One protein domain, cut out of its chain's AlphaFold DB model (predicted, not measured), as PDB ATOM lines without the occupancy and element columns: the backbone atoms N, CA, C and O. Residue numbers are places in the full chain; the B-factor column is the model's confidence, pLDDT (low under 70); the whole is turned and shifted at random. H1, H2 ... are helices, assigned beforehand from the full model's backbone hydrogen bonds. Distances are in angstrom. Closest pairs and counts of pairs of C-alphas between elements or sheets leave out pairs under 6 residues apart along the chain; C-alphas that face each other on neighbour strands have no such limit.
ATOM      1  N   ILE A  44     -21.195   8.996 -42.542       77.56
ATOM      2  CA  ILE A  44     -20.105   8.900 -41.558       77.56
ATOM      3  C   ILE A  44     -20.255   7.628 -40.736       77.56
ATOM      4  O   ILE A  44     -21.337   7.290 -40.251       77.56
ATOM      5  N   ARG A  45     -19.132   6.962 -40.471       77.75
ATOM      6  CA  ARG A  45     -19.080   5.846 -39.530       77.75
ATOM      7  C   ARG A  45     -19.217   6.333 -38.083       77.75
ATOM      8  O   ARG A  45     -18.394   7.105 -37.599       77.75
ATOM      9  N   PHE A  46     -20.190   5.788 -37.364       76.62
ATOM     10  CA  PHE A  46     -20.286   5.890 -35.911       76.62
ATOM     11  C   PHE A  46     -19.231   5.001 -35.222       76.62
ATOM     12  O   PHE A  46     -19.048   3.827 -35.574       76.62
ATOM     13  N   ARG A  47     -18.521   5.589 -34.263       71.69
ATOM     14  CA  ARG A  47     -17.418   5.052 -33.455       71.69
ATOM     15  C   ARG A  47     -17.722   5.027 -31.940       71.69
ATOM     16  O   ARG A  47     -16.844   4.624 -31.186       71.69
ATOM     17  N   GLY A  48     -18.918   5.426 -31.498       68.88
ATOM     18  CA  GLY A  48     -19.339   5.374 -30.090       68.88
ATOM     19  C   GLY A  48     -19.573   3.956 -29.543       68.88
ATOM     20  O   GLY A  48     -19.517   2.965 -30.279       68.88
ATOM     21  N   TYR A  49     -19.845   3.856 -28.236       57.91
ATOM     22  CA  TYR A  49     -19.863   2.580 -27.501       57.91
ATOM     23  C   TYR A  49     -20.986   1.621 -27.945       57.91
ATOM     24  O   TYR A  49     -20.762   0.414 -28.027       57.91
ATOM     25  N   GLU A  50     -22.156   2.141 -28.326       65.12
ATOM     26  CA  GLU A  50     -23.330   1.349 -28.741       65.12
ATOM     27  C   GLU A  50     -23.531   1.305 -30.265       65.12
ATOM     28  O   GLU A  50     -24.647   1.365 -30.784       65.12
ATOM     29  N   TYR A  51     -22.436   1.185 -31.022       75.00
ATOM     30  CA  TYR A  51     -22.466   1.308 -32.482       75.00
ATOM     31  C   TYR A  51     -23.479   0.385 -33.184       75.00
ATOM     32  O   TYR A  51     -24.043   0.768 -34.203       75.00
ATOM     33  N   MET A  52     -23.768  -0.810 -32.658       76.31
ATOM     34  CA  MET A  52     -24.679  -1.749 -33.327       76.31
ATOM     35  C   MET A  52     -26.162  -1.417 -33.181       76.31
ATOM     36  O   MET A  52     -26.908  -1.652 -34.132       76.31
ATOM     37  N   ASP A  53     -26.598  -0.910 -32.029       81.25
ATOM     38  CA  ASP A  53     -27.976  -0.434 -31.862       81.25
ATOM     39  C   ASP A  53     -28.181   0.870 -32.627       81.25
ATOM     40  O   ASP A  53     -29.144   0.980 -33.389       81.25
ATOM     41  N   PHE A  54     -27.178   1.751 -32.592       84.12
ATOM     42  CA  PHE A  54     -27.126   2.929 -33.451       84.12
ATOM     43  C   PHE A  54     -27.296   2.573 -34.934       84.12
ATOM     44  O   PHE A  54     -28.167   3.116 -35.611       84.12
ATOM     45  N   TYR A  55     -26.519   1.616 -35.460       84.00
ATOM     46  CA  TYR A  55     -26.648   1.212 -36.862       84.00
ATOM     47  C   TYR A  55     -27.991   0.546 -37.170       84.00
ATOM     48  O   TYR A  55     -28.500   0.705 -38.280       84.00
ATOM     49  N   ARG A  56     -28.593  -0.189 -36.225       85.88
ATOM     50  CA  ARG A  56     -29.944  -0.744 -36.406       85.88
ATOM     51  C   ARG A  56     -30.977   0.367 -36.568       85.88
ATOM     52  O   ARG A  56     -31.795   0.295 -37.490       85.88
ATOM     53  N   ASP A  57     -30.913   1.390 -35.725       85.75
ATOM     54  CA  ASP A  57     -31.814   2.538 -35.792       85.75
ATOM     55  C   ASP A  57     -31.563   3.392 -37.035       85.75
ATOM     56  O   ASP A  57     -32.516   3.760 -37.722       85.75
ATOM     57  N   LEU A  58     -30.298   3.621 -37.396       88.19
ATOM     58  CA  LEU A  58     -29.897   4.301 -38.628       88.19
ATOM     59  C   LEU A  58     -30.486   3.611 -39.863       88.19
ATOM     60  O   LEU A  58     -31.168   4.241 -40.671       88.19
ATOM     61  N   ILE A  59     -30.274   2.298 -39.991       89.56
ATOM     62  CA  ILE A  59     -30.804   1.501 -41.102       89.56
ATOM     63  C   ILE A  59     -32.333   1.558 -41.128       89.56
ATOM     64  O   ILE A  59     -32.931   1.687 -42.200       89.56
ATOM     65  N   ARG A  60     -32.980   1.500 -39.960       88.56
ATOM     66  CA  ARG A  60     -34.434   1.631 -39.851       88.56
ATOM     67  C   ARG A  60     -34.913   3.004 -40.324       88.56
ATOM     68  O   ARG A  60     -35.892   3.057 -41.065       88.56
ATOM     69  N   GLN A  61     -34.247   4.090 -39.937       86.94
ATOM     70  CA  GLN A  61     -34.607   5.438 -40.374       86.94
ATOM     71  C   GLN A  61     -34.426   5.620 -41.881       86.94
ATOM     72  O   GLN A  61     -35.354   6.085 -42.542       86.94
ATOM     73  N   LEU A  62     -33.288   5.190 -42.436       90.50
ATOM     74  CA  LEU A  62     -33.040   5.221 -43.881       90.50
ATOM     75  C   LEU A  62     -34.138   4.465 -44.637       90.50
ATOM     76  O   LEU A  62     -34.682   4.966 -45.615       90.50
ATOM     77  N   ARG A  63     -34.532   3.282 -44.141       92.31
ATOM     78  CA  ARG A  63     -35.604   2.482 -44.750       92.31
ATOM     79  C   ARG A  63     -36.962   3.175 -44.697       92.31
ATOM     80  O   ARG A  63     -37.693   3.149 -45.680       92.31
ATOM     81  N   LEU A  64     -37.303   3.814 -43.575       89.81
ATOM     82  CA  LEU A  64     -38.551   4.576 -43.440       89.81
ATOM     83  C   LEU A  64     -38.599   5.790 -44.378       89.81
ATOM     84  O   LEU A  64     -39.677   6.133 -44.865       89.81
ATOM     85  N   LYS A  65     -37.443   6.407 -44.644       89.81
ATOM     86  CA  LYS A  65     -37.270   7.496 -45.615       89.81
ATOM     87  C   LYS A  65     -37.146   7.006 -47.069       89.81
ATOM     88  O   LYS A  65     -37.081   7.838 -47.965       89.81
ATOM     89  N   LEU A  66     -37.161   5.688 -47.305       92.56
ATOM     90  CA  LEU A  66     -36.974   5.052 -48.618       92.56
ATOM     91  C   LEU A  66     -35.630   5.406 -49.283       92.56
ATOM     92  O   LEU A  66     -35.519   5.455 -50.508       92.56
ATOM     93  N   GLU A  67     -34.601   5.660 -48.477       91.50
ATOM     94  CA  GLU A  67     -33.275   6.012 -48.979       91.50
ATOM     95  C   GLU A  67     -32.514   4.796 -49.517       91.50
ATOM     96  O   GLU A  67     -32.768   3.649 -49.152       91.50
ATOM     97  N   ILE A  68     -31.555   5.058 -50.403       92.00
ATOM     98  CA  ILE A  68     -30.666   4.030 -50.940       92.00
ATOM     99  C   ILE A  68     -29.774   3.446 -49.832       92.00
ATOM    100  O   ILE A  68     -29.320   4.166 -48.929       92.00
ATOM    101  N   PHE A  69     -29.498   2.142 -49.918       92.81
ATOM    102  CA  PHE A  69     -28.694   1.421 -48.934       92.81
ATOM    103  C   PHE A  69     -27.334   2.114 -48.677       92.81
ATOM    104  O   PHE A  69     -26.673   2.547 -49.625       92.81
ATOM    105  N   PRO A  70     -26.889   2.241 -47.410       90.38
ATOM    106  CA  PRO A  70     -25.597   2.837 -47.068       90.38
ATOM    107  C   PRO A  70     -24.431   1.879 -47.372       90.38
ATOM    108  O   PRO A  70     -23.942   1.190 -46.476       90.38
ATOM    109  N   TYR A  71     -23.960   1.838 -48.621       88.00
ATOM    110  CA  TYR A  71     -22.892   0.916 -49.039       88.00
ATOM    111  C   TYR A  71     -21.579   1.094 -48.264       88.00
ATOM    112  O   TYR A  71     -21.005   0.087 -47.851       88.00
ATOM    113  N   HIS A  72     -21.169   2.326 -47.941       83.00
ATOM    114  CA  HIS A  72     -20.028   2.585 -47.046       83.00
ATOM    115  C   HIS A  72     -20.106   1.871 -45.677       83.00
ATOM    116  O   HIS A  72     -19.072   1.619 -45.054       83.00
ATOM    117  N   LEU A  73     -21.307   1.520 -45.191       83.50
ATOM    118  CA  LEU A  73     -21.476   0.784 -43.934       83.50
ATOM    119  C   LEU A  73     -21.455  -0.728 -44.109       83.50
ATOM    120  O   LEU A  73     -21.296  -1.430 -43.116       83.50
ATOM    121  N   CYS A  74     -21.602  -1.246 -45.329       82.94
ATOM    122  CA  CYS A  74     -21.842  -2.666 -45.577       82.94
ATOM    123  C   CYS A  74     -20.812  -3.576 -44.889       82.94
ATOM    124  O   CYS A  74     -21.184  -4.539 -44.224       82.94
ATOM    125  N   ARG A  75     -19.528  -3.195 -44.937       76.06
ATOM    126  CA  ARG A  75     -18.410  -3.916 -44.298       76.06
ATOM    127  C   ARG A  75     -18.511  -4.006 -42.767       76.06
ATOM    128  O   ARG A  75     -17.850  -4.842 -42.157       76.06
ATOM    129  N   PHE A  76     -19.299  -3.141 -42.132       76.00
ATOM    130  CA  PHE A  76     -19.445  -3.048 -40.675       76.00
ATOM    131  C   PHE A  76     -20.768  -3.631 -40.166       76.00
ATOM    132  O   PHE A  76     -20.923  -3.847 -38.962       76.00
ATOM    133  N   LEU A  77     -21.729  -3.893 -41.056       75.56
ATOM    134  CA  LEU A  77     -23.043  -4.409 -40.689       75.56
ATOM    135  C   LEU A  77     -23.028  -5.941 -40.676       75.56
ATOM    136  O   LEU A  77     -22.704  -6.591 -41.661       75.56
ATOM    137  N   ASN A  78     -23.437  -6.533 -39.552       74.81
ATOM    138  CA  ASN A  78     -23.544  -7.993 -39.395       74.81
ATOM    139  C   ASN A  78     -25.002  -8.499 -39.332       74.81
ATOM    140  O   ASN A  78     -25.269  -9.682 -39.111       74.81
ATOM    141  N   PHE A  79     -25.971  -7.592 -39.471       77.19
ATOM    142  CA  PHE A  79     -27.396  -7.872 -39.261       77.19
ATOM    143  C   PHE A  79     -28.270  -7.576 -40.485       77.19
ATOM    144  O   PHE A  79     -29.465  -7.861 -40.447       77.19
ATOM    145  N   THR A  80     -27.698  -6.993 -41.541       85.38
ATOM    146  CA  THR A  80     -28.375  -6.738 -42.814       85.38
ATOM    147  C   THR A  80     -27.347  -6.654 -43.938       85.38
ATOM    148  O   THR A  80     -26.215  -6.234 -43.707       85.38
ATOM    149  N   CYS A  81     -27.766  -6.997 -45.150       88.75
ATOM    150  CA  CYS A  81     -27.065  -6.715 -46.403       88.75
ATOM    151  C   CYS A  81     -27.980  -5.865 -47.317       88.75
ATOM    152  O   CYS A  81     -29.142  -5.640 -46.943       88.75
ATOM    153  N   PRO A  82     -27.509  -5.390 -48.488       92.00
ATOM    154  CA  PRO A  82     -28.341  -4.646 -49.437       92.00
ATOM    155  C   PRO A  82     -29.618  -5.403 -49.832       92.00
ATOM    156  O   PRO A  82     -30.707  -4.834 -49.816       92.00
ATOM    157  N   PHE A  83     -29.512  -6.708 -50.112       93.06
ATOM    158  CA  PHE A  83     -30.667  -7.531 -50.479       93.06
ATOM    159  C   PHE A  83     -31.725  -7.574 -49.370       93.06
ATOM    160  O   PHE A  83     -32.882  -7.228 -49.606       93.06
ATOM    161  N   ASP A  84     -31.338  -7.930 -48.141       91.38
ATOM    162  CA  ASP A  84     -32.266  -7.960 -47.007       91.38
ATOM    163  C   ASP A  84     -32.879  -6.586 -46.732       91.38
ATOM    164  O   ASP A  84     -34.071  -6.484 -46.440       91.38
ATOM    165  N   TYR A  85     -32.088  -5.521 -46.860       94.25
ATOM    166  CA  TYR A  85     -32.563  -4.157 -46.681       94.25
ATOM    167  C   TYR A  85     -33.714  -3.826 -47.639       94.25
ATOM    168  O   TYR A  85     -34.768  -3.355 -47.197       94.25
ATOM    169  N   TYR A  86     -33.545  -4.129 -48.927       96.31
ATOM    170  CA  TYR A  86     -34.561  -3.875 -49.943       96.31
ATOM    171  C   TYR A  86     -35.764  -4.815 -49.837       96.31
ATOM    172  O   TYR A  86     -36.897  -4.368 -50.010       96.31
ATOM    173  N   ILE A  87     -35.568  -6.083 -49.464       94.56
ATOM    174  CA  ILE A  87     -36.677  -7.007 -49.183       94.56
ATOM    175  C   ILE A  87     -37.552  -6.488 -48.037       94.56
ATOM    176  O   ILE A  87     -38.780  -6.481 -48.150       94.56
ATOM    177  N   GLU A  88     -36.947  -6.025 -46.941       93.12
ATOM    178  CA  GLU A  88     -37.697  -5.464 -45.812       93.12
ATOM    179  C   GLU A  88     -38.377  -4.137 -46.198       93.12
ATOM    180  O   GLU A  88     -39.511  -3.892 -45.782       93.12
ATOM    181  N   MET A  89     -37.749  -3.312 -47.048       94.88
ATOM    182  CA  MET A  89     -38.353  -2.077 -47.570       94.88
ATOM    183  C   MET A  89     -39.604  -2.376 -48.405       94.88
ATOM    184  O   MET A  89     -40.660  -1.790 -48.173       94.88
ATOM    185  N   LEU A  90     -39.517  -3.332 -49.332       94.44
ATOM    186  CA  LEU A  90     -40.655  -3.775 -50.139       94.44
ATOM    187  C   LEU A  90     -41.756  -4.395 -49.270       94.44
ATOM    188  O   LEU A  90     -42.937  -4.133 -49.499       94.44
ATOM    189  N   CYS A  91     -41.396  -5.154 -48.230       91.88
ATOM    190  CA  CYS A  91     -42.365  -5.647 -47.250       91.88
ATOM    191  C   CYS A  91     -43.093  -4.502 -46.531       91.88
ATOM    192  O   CYS A  91     -44.305  -4.589 -46.320       91.88
ATOM    193  N   ASP A  92     -42.375  -3.450 -46.126       90.44
ATOM    194  CA  ASP A  92     -42.949  -2.269 -45.474       90.44
ATOM    195  C   ASP A  92     -43.899  -1.513 -46.427       90.44
ATOM    196  O   ASP A  92     -45.008  -1.139 -46.026       90.44
ATOM    197  N   LEU A  93     -43.523  -1.359 -47.701       91.75
ATOM    198  CA  LEU A  93     -44.362  -0.744 -48.736       91.75
ATOM    199  C   LEU A  93     -45.640  -1.550 -49.007       91.75
ATOM    200  O   LEU A  93     -46.734  -0.983 -48.963       91.75
ATOM    201  N   LEU A  94     -45.533  -2.872 -49.188       89.44
ATOM    202  CA  LEU A  94     -46.686  -3.755 -49.410       89.44
ATOM    203  C   LEU A  94     -47.638  -3.753 -48.210       89.44
ATOM    204  O   LEU A  94     -48.854  -3.671 -48.375       89.44
ATOM    205  N   ARG A  95     -47.095  -3.781 -46.986       86.06
ATOM    206  CA  ARG A  95     -47.887  -3.745 -45.745       86.06
ATOM    207  C   ARG A  95     -48.652  -2.436 -45.587       86.06
ATOM    208  O   ARG A  95     -49.785  -2.438 -45.115       86.06
ATOM    209  N   THR A  96     -48.027  -1.326 -45.971       87.69
ATOM    210  CA  THR A  96     -48.637   0.011 -45.925       87.69
ATOM    211  C   THR A  96     -49.435   0.353 -47.182       87.69
ATOM    212  O   THR A  96     -50.033   1.422 -47.242       87.69
ATOM    213  N   GLN A  97     -49.476  -0.555 -48.163       87.94
ATOM    214  CA  GLN A  97     -50.131  -0.385 -49.460       87.94
ATOM    215  C   GLN A  97     -49.706   0.887 -50.211       87.94
ATOM    216  O   GLN A  97     -50.493   1.470 -50.959       87.94
ATOM    217  N   LYS A  98     -48.463   1.330 -50.013       90.31
ATOM    218  CA  LYS A  98     -47.919   2.485 -50.731       90.31
ATOM    219  C   LYS A  98     -47.614   2.114 -52.181       90.31
ATOM    220  O   LYS A  98     -47.260   0.969 -52.478       90.31
ATOM    221  N   SER A  99     -47.756   3.090 -53.077       90.38
ATOM    222  CA  SER A  99     -47.345   2.931 -54.475       90.38
ATOM    223  C   SER A  99     -45.831   2.738 -54.560       90.38
ATOM    224  O   SER A  99     -45.084   3.332 -53.778       90.38
ATOM    225  N   TYR A 100     -45.384   1.958 -55.546       92.50
ATOM    226  CA  TYR A 100     -43.966   1.869 -55.904       92.50
ATOM    227  C   TYR A 100     -43.391   3.246 -56.262       92.50
ATOM    228  O   TYR A 100     -42.231   3.521 -55.985       92.50
ATOM    229  N   ASP A 101     -44.232   4.139 -56.793       89.69
ATOM    230  CA  ASP A 101     -43.861   5.497 -57.216       89.69
ATOM    231  C   ASP A 101     -43.440   6.412 -56.047       89.69
ATOM    232  O   ASP A 101     -42.981   7.527 -56.267       89.69
ATOM    233  N   CYS A 102     -43.591   5.965 -54.794       91.38
ATOM    234  CA  CYS A 102     -43.037   6.664 -53.635       91.38
ATOM    235  C   CYS A 102     -41.522   6.455 -53.469       91.38
ATOM    236  O   CYS A 102     -40.911   7.167 -52.672       91.38
ATOM    237  N   LEU A 103     -40.932   5.462 -54.142       91.12
ATOM    238  CA  LEU A 103     -39.498   5.197 -54.077       91.12
ATOM    239  C   LEU A 103     -38.716   6.279 -54.836       91.12
ATOM    240  O   LEU A 103     -39.061   6.580 -55.980       91.12
ATOM    241  N   PRO A 104     -37.625   6.805 -54.253       91.00
ATOM    242  CA  PRO A 104     -36.633   7.566 -55.000       91.00
ATOM    243  C   PRO A 104     -36.082   6.752 -56.178       91.00
ATOM    244  O   PRO A 104     -35.981   5.526 -56.118       91.00
ATOM    245  N   THR A 105     -35.702   7.437 -57.247       89.19
ATOM    246  CA  THR A 105     -35.266   6.858 -58.522       89.19
ATOM    247  C   THR A 105     -34.019   5.991 -58.356       89.19
ATOM    248  O   THR A 105     -33.982   4.870 -58.863       89.19
ATOM    249  N   PHE A 106     -33.012   6.462 -57.613       90.19
ATOM    250  CA  PHE A 106     -31.805   5.677 -57.337       90.19
ATOM    251  C   PHE A 106     -32.116   4.454 -56.469       90.19
ATOM    252  O   PHE A 106     -31.606   3.369 -56.739       90.19
ATOM    253  N   THR A 107     -33.004   4.595 -55.479       92.56
ATOM    254  CA  THR A 107     -33.470   3.467 -54.659       92.56
ATOM    255  C   THR A 107     -34.197   2.431 -55.521       92.56
ATOM    256  O   THR A 107     -33.915   1.240 -55.423       92.56
ATOM    257  N   ALA A 108     -35.100   2.863 -56.404       91.69
ATOM    258  CA  ALA A 108     -35.844   1.983 -57.303       91.69
ATOM    259  C   ALA A 108     -34.929   1.261 -58.307       91.69
ATOM    260  O   ALA A 108     -35.141   0.079 -58.581       91.69
ATOM    261  N   ALA A 109     -33.912   1.948 -58.834       89.94
ATOM    262  CA  ALA A 109     -32.918   1.350 -59.722       89.94
ATOM    263  C   ALA A 109     -32.084   0.278 -59.005       89.94
ATOM    264  O   ALA A 109     -31.831  -0.787 -59.565       89.94
ATOM    265  N   ASP A 110     -31.706   0.521 -57.748       91.50
ATOM    266  CA  ASP A 110     -30.931  -0.445 -56.972       91.50
ATOM    267  C   ASP A 110     -31.778  -1.650 -56.520       91.50
ATOM    268  O   ASP A 110     -31.308  -2.788 -56.555       91.50
ATOM    269  N   ILE A 111     -33.063  -1.434 -56.195       93.19
ATOM    270  CA  ILE A 111     -34.039  -2.515 -55.968       93.19
ATOM    271  C   ILE A 111     -34.158  -3.396 -57.212       93.19
ATOM    272  O   ILE A 111     -34.123  -4.621 -57.096       93.19
ATOM    273  N   LEU A 112     -34.271  -2.798 -58.400       90.88
ATOM    274  CA  LEU A 112     -34.331  -3.553 -59.648       90.88
ATOM    275  C   LEU A 112     -33.052  -4.373 -59.861       90.88
ATOM    276  O   LEU A 112     -33.138  -5.559 -60.158       90.88
ATOM    277  N   ARG A 113     -31.879  -3.767 -59.647       88.44
ATOM    278  CA  ARG A 113     -30.573  -4.419 -59.820       88.44
ATOM    279  C   ARG A 113     -30.375  -5.620 -58.892       88.44
ATOM    280  O   ARG A 113     -29.859  -6.641 -59.327       88.44
ATOM    281  N   ILE A 114     -30.750  -5.490 -57.618       90.44
ATOM    282  CA  ILE A 114     -30.474  -6.508 -56.591       90.44
ATOM    283  C   ILE A 114     -31.616  -7.515 -56.443       90.44
ATOM    284  O   ILE A 114     -31.376  -8.711 -56.284       90.44
ATOM    285  N   VAL A 115     -32.860  -7.039 -56.431       93.31
ATOM    286  CA  VAL A 115     -34.044  -7.857 -56.132       93.31
ATOM    287  C   VAL A 115     -34.766  -8.287 -57.407       93.31
ATOM    288  O   VAL A 115     -35.412  -9.331 -57.410       93.31
ATOM    289  N   GLY A 116     -34.676  -7.510 -58.489       91.56
ATOM    290  CA  GLY A 116     -35.373  -7.809 -59.744       91.56
ATOM    291  C   GLY A 116     -36.828  -7.367 -59.791       91.56
ATOM    292  O   GLY A 116     -37.554  -7.742 -60.706       91.56
ATOM    293  N   ILE A 117     -37.284  -6.588 -58.808       88.62
ATOM    294  CA  ILE A 117     -38.658  -6.087 -58.778       88.62
ATOM    295  C   ILE A 117     -38.691  -4.700 -59.407       88.62
ATOM    296  O   ILE A 117     -38.104  -3.757 -58.884       88.62
ATOM    297  N   HIS A 118     -39.421  -4.579 -60.512       88.81
ATOM    298  CA  HIS A 118     -39.766  -3.297 -61.117       88.81
ATOM    299  C   HIS A 118     -41.199  -2.881 -60.745       88.81
ATOM    300  O   HIS A 118     -41.951  -3.611 -60.093       88.81
ATOM    301  N   ARG A 119     -41.598  -1.687 -61.196       89.25
ATOM    302  CA  ARG A 119     -42.899  -1.065 -60.902       89.25
ATOM    303  C   ARG A 119     -44.105  -1.973 -61.184       89.25
ATOM    304  O   ARG A 119     -45.015  -2.056 -60.356       89.25
ATOM    305  N   ASN A 120     -44.117  -2.656 -62.329       90.44
ATOM    306  CA  ASN A 120     -45.250  -3.498 -62.730       90.44
ATOM    307  C   ASN A 120     -45.313  -4.773 -61.876       90.44
ATOM    308  O   ASN A 120     -46.367  -5.050 -61.307       90.44
ATOM    309  N   SER A 121     -44.181  -5.460 -61.653       90.19
ATOM    310  CA  SER A 121     -44.139  -6.631 -60.761       90.19
ATOM    311  C   SER A 121     -44.585  -6.279 -59.343       90.19
ATOM    312  O   SER A 121     -45.329  -7.031 -58.718       90.19
ATOM    313  N   TYR A 122     -44.175  -5.114 -58.825       93.50
ATOM    314  CA  TYR A 122     -44.640  -4.651 -57.518       93.50
ATOM    315  C   TYR A 122     -46.152  -4.407 -57.500       93.50
ATOM    316  O   TYR A 122     -46.822  -4.786 -56.541       93.50
ATOM    317  N   THR A 123     -46.701  -3.786 -58.546       90.69
ATOM    318  CA  THR A 123     -48.141  -3.500 -58.637       90.69
ATOM    319  C   THR A 123     -48.960  -4.789 -58.613       90.69
ATOM    320  O   THR A 123     -49.943  -4.883 -57.878       90.69
ATOM    321  N   GLU A 124     -48.510  -5.816 -59.332       91.12
ATOM    322  CA  GLU A 124     -49.121  -7.145 -59.292       91.12
ATOM    323  C   GLU A 124     -49.020  -7.796 -57.907       91.12
ATOM    324  O   GLU A 124     -49.997  -8.362 -57.412       91.12
ATOM    325  N   LEU A 125     -47.857  -7.708 -57.251       90.00
ATOM    326  CA  LEU A 125     -47.668  -8.206 -55.885       90.00
ATOM    327  C   LEU A 125     -48.607  -7.501 -54.900       90.00
ATOM    328  O   LEU A 125     -49.230  -8.161 -54.066       90.00
ATOM    329  N   LEU A 126     -48.740  -6.179 -55.015       88.75
ATOM    330  CA  LEU A 126     -49.638  -5.375 -54.195       88.75
ATOM    331  C   LEU A 126     -51.099  -5.779 -54.416       88.75
ATOM    332  O   LEU A 126     -51.830  -5.934 -53.437       88.75
ATOM    333  N   GLN A 127     -51.519  -5.999 -55.664       87.56
ATOM    334  CA  GLN A 127     -52.874  -6.461 -55.967       87.56
ATOM    335  C   GLN A 127     -53.135  -7.851 -55.374       87.56
ATOM    336  O   GLN A 127     -54.082  -8.020 -54.611       87.56
ATOM    337  N   LYS A 128     -52.215  -8.804 -55.575       85.88
ATOM    338  CA  LYS A 128     -52.281 -10.140 -54.957       85.88
ATOM    339  C   LYS A 128     -52.360 -10.076 -53.423       85.88
ATOM    340  O   LYS A 128     -52.990 -10.931 -52.801       85.88
ATOM    341  N   CYS A 129     -51.723  -9.086 -52.791       80.75
ATOM    342  CA  CYS A 129     -51.815  -8.870 -51.343       80.75
ATOM    343  C   CYS A 129     -53.181  -8.310 -50.916       80.75
ATOM    344  O   CYS A 129     -53.685  -8.702 -49.860       80.75
ATOM    345  N   LYS A 130     -53.786  -7.428 -51.724       79.00
ATOM    346  CA  LYS A 130     -55.137  -6.887 -51.499       79.00
ATOM    347  C   LYS A 130     -56.206  -7.967 -51.629       79.00
ATOM    348  O   LYS A 130     -57.041  -8.087 -50.735       79.00
ATOM    349  N   ASP A 131     -56.119  -8.800 -52.663       77.56
ATOM    350  CA  ASP A 131     -57.099  -9.859 -52.940       77.56
ATOM    351  C   ASP A 131     -57.158 -10.908 -51.816       77.56
ATOM    352  O   ASP A 131     -58.208 -11.480 -51.532       77.56
ATOM    353  N   LYS A 132     -56.042 -11.123 -51.104       70.62
ATOM    354  CA  LYS A 132     -55.957 -12.039 -49.951       70.62
ATOM    355  C   LYS A 132     -56.488 -11.444 -48.633       70.62
ATOM    356  O   LYS A 132     -56.490 -12.136 -47.617       70.62
ATOM    357  N   GLY A 133     -56.921 -10.178 -48.612       61.91
ATOM    358  CA  GLY A 133     -57.732  -9.548 -47.556       61.91
ATOM    359  C   GLY A 133     -57.134  -9.398 -46.143       61.91
ATOM    360  O   GLY A 133     -57.826  -8.911 -45.252       61.91
ATOM    361  N   TRP A 134     -55.902  -9.839 -45.867       56.09
ATOM    362  CA  TRP A 134     -55.422 -10.096 -44.490       56.09
ATOM    363  C   TRP A 134     -54.067  -9.428 -44.169       56.09
ATOM    364  O   TRP A 134     -53.178 -10.006 -43.540       56.09
ATOM    365  N   ILE A 135     -53.887  -8.172 -44.578       54.88
ATOM    366  CA  ILE A 135     -52.578  -7.484 -44.597       54.88
ATOM    367  C   ILE A 135     -51.953  -7.281 -43.194       54.88
ATOM    368  O   ILE A 135     -50.736  -7.147 -43.075       54.88
ATOM    369  N   SER A 136     -52.726  -7.377 -42.104       52.62
ATOM    370  CA  SER A 136     -52.205  -7.291 -40.726       52.62
ATOM    371  C   SER A 136     -51.656  -8.609 -40.145       52.62
ATOM    372  O   SER A 136     -50.944  -8.564 -39.144       52.62
ATOM    373  N   LYS A 137     -51.914  -9.779 -40.761       52.09
ATOM    374  CA  LYS A 137     -51.452 -11.109 -40.279       52.09
ATOM    375  C   LYS A 137     -50.390 -11.782 -41.180       52.09
ATOM    376  O   LYS A 137     -49.948 -12.889 -40.883       52.09
ATOM    377  N   ILE A 138     -49.953 -11.122 -42.262       56.28
ATOM    378  CA  ILE A 138     -49.236 -11.715 -43.419       56.28
ATOM    379  C   ILE A 138     -47.772 -11.217 -43.530       56.28
ATOM    380  O   ILE A 138     -47.191 -11.207 -44.604       56.28
ATOM    381  N   SER A 139     -47.074 -10.858 -42.444       60.59
ATOM    382  CA  SER A 139     -45.630 -10.533 -42.569       60.59
ATOM    383  C   SER A 139     -44.827 -11.696 -43.178       60.59
ATOM    384  O   SER A 139     -43.965 -11.497 -44.033       60.59
ATOM    385  N   ARG A 140     -45.180 -12.934 -42.812       63.16
ATOM    386  CA  ARG A 140     -44.540 -14.153 -43.325       63.16
ATOM    387  C   ARG A 140     -44.947 -14.493 -44.762       63.16
ATOM    388  O   ARG A 140     -44.115 -14.968 -45.524       63.16
ATOM    389  N   ALA A 141     -46.197 -14.232 -45.139       69.69
ATOM    390  CA  ALA A 141     -46.697 -14.547 -46.477       69.69
ATOM    391  C   ALA A 141     -46.323 -13.479 -47.522       69.69
ATOM    392  O   ALA A 141     -46.030 -13.855 -48.650       69.69
ATOM    393  N   ILE A 142     -46.203 -12.196 -47.145       76.00
ATOM    394  CA  ILE A 142     -45.629 -11.150 -48.012       76.00
ATOM    395  C   ILE A 142     -44.180 -11.512 -48.327       76.00
ATOM    396  O   ILE A 142     -43.792 -11.558 -49.489       76.00
ATOM    397  N   ARG A 143     -43.397 -11.872 -47.301       81.69
ATOM    398  CA  ARG A 143     -42.011 -12.305 -47.501       81.69
ATOM    399  C   ARG A 143     -41.905 -13.565 -48.362       81.69
ATOM    400  O   ARG A 143     -40.950 -13.700 -49.109       81.69
ATOM    401  N   GLY A 144     -42.884 -14.466 -48.277       82.75
ATOM    402  CA  GLY A 144     -42.952 -15.660 -49.120       82.75
ATOM    403  C   GLY A 144     -43.218 -15.378 -50.603       82.75
ATOM    404  O   GLY A 144     -42.908 -16.230 -51.426       82.75
ATOM    405  N   MET A 145     -43.770 -14.207 -50.941       83.94
ATOM    406  CA  MET A 145     -44.030 -13.782 -52.322       83.94
ATOM    407  C   MET A 145     -42.864 -13.007 -52.950       83.94
ATOM    408  O   MET A 145     -42.866 -12.792 -54.158       83.94
ATOM    409  N   LEU A 146     -41.891 -12.573 -52.145       90.31
ATOM    410  CA  LEU A 146     -40.705 -11.867 -52.618       90.31
ATOM    411  C   LEU A 146     -39.566 -12.853 -52.944       90.31
ATOM    412  O   LEU A 146     -39.539 -13.965 -52.401       90.31
ATOM    413  N   PRO A 147     -38.600 -12.450 -53.792       90.69
ATOM    414  CA  PRO A 147     -37.397 -13.228 -54.059       90.69
ATOM    415  C   PRO A 147     -36.674 -13.638 -52.773       90.69
ATOM    416  O   PRO A 147     -36.624 -12.894 -51.793       90.69
ATOM    417  N   LYS A 148     -36.100 -14.846 -52.775       89.06
ATOM    418  CA  LYS A 148     -35.380 -15.407 -51.617       89.06
ATOM    419  C   LYS A 148     -33.864 -15.226 -51.686       89.06
ATOM    420  O   LYS A 148     -33.208 -15.427 -50.667       89.06
ATOM    421  N   ASN A 149     -33.347 -14.916 -52.871       88.88
ATOM    422  CA  ASN A 149     -31.932 -14.719 -53.170       88.88
ATOM    423  C   ASN A 149     -31.803 -13.469 -54.063       88.88
ATOM    424  O   ASN A 149     -32.746 -13.197 -54.817       88.88
ATOM    425  N   PRO A 150     -30.675 -12.744 -54.012       90.12
ATOM    426  CA  PRO A 150     -30.408 -11.651 -54.940       90.12
ATOM    427  C   PRO A 150     -30.267 -12.155 -56.383       90.12
ATOM    428  O   PRO A 150     -29.908 -13.312 -56.623       90.12
ATOM    429  N   LEU A 151     -30.550 -11.270 -57.342       89.00
ATOM    430  CA  LEU A 151     -30.260 -11.486 -58.758       89.00
ATOM    431  C   LEU A 151     -28.755 -11.522 -59.007       89.00
ATOM    432  O   LEU A 151     -28.006 -10.833 -58.328       89.00
TER     433      LEU A 151
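This is residues 44 to 151 of the 579 residues of the protein "FAM91_N domain-containing protein" of Stentor coeruleus (UniProt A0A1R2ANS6). H3 is the core of an elongated cluster, with H4 and H6 crossing it on different sides, H5 at one end, H1 and H2 at the other. The 108 printed residues include six named helices, H1 to H6; the class is all helix. The whole is compact, radius of gyration of the C-alphas 14.5 A, spanning 47 by 28 by 24 A.

H1, residues 51 to 64, and H5, residues 119 to 131, each only just touch H3, residues 82 to 96, with 3 pairs of C-alphas within 8 A. H2, residues 71 to 76, is near H1. H4, residues 105 to 115, and H6, residues 139 to 145, touch H3, closest C-alphas Ile 111 and Tyr 86, 6.2 A, and Ile 142 and Cys 91, 6.4 A. Every O i to N i+4 pair is within hydrogen-bond range except in H2, 0 of 2, with 2 of 3 O i to N i+3 pairs.

H1 begins at C-alpha 51 (-22.466, 1.308, -32.482); H6 ends at C-alpha 145 (-44.030, -13.782, -52.322).

The printed part has no cut; pLDDT is under 70 at residues 48 to 50 and 133 to 141.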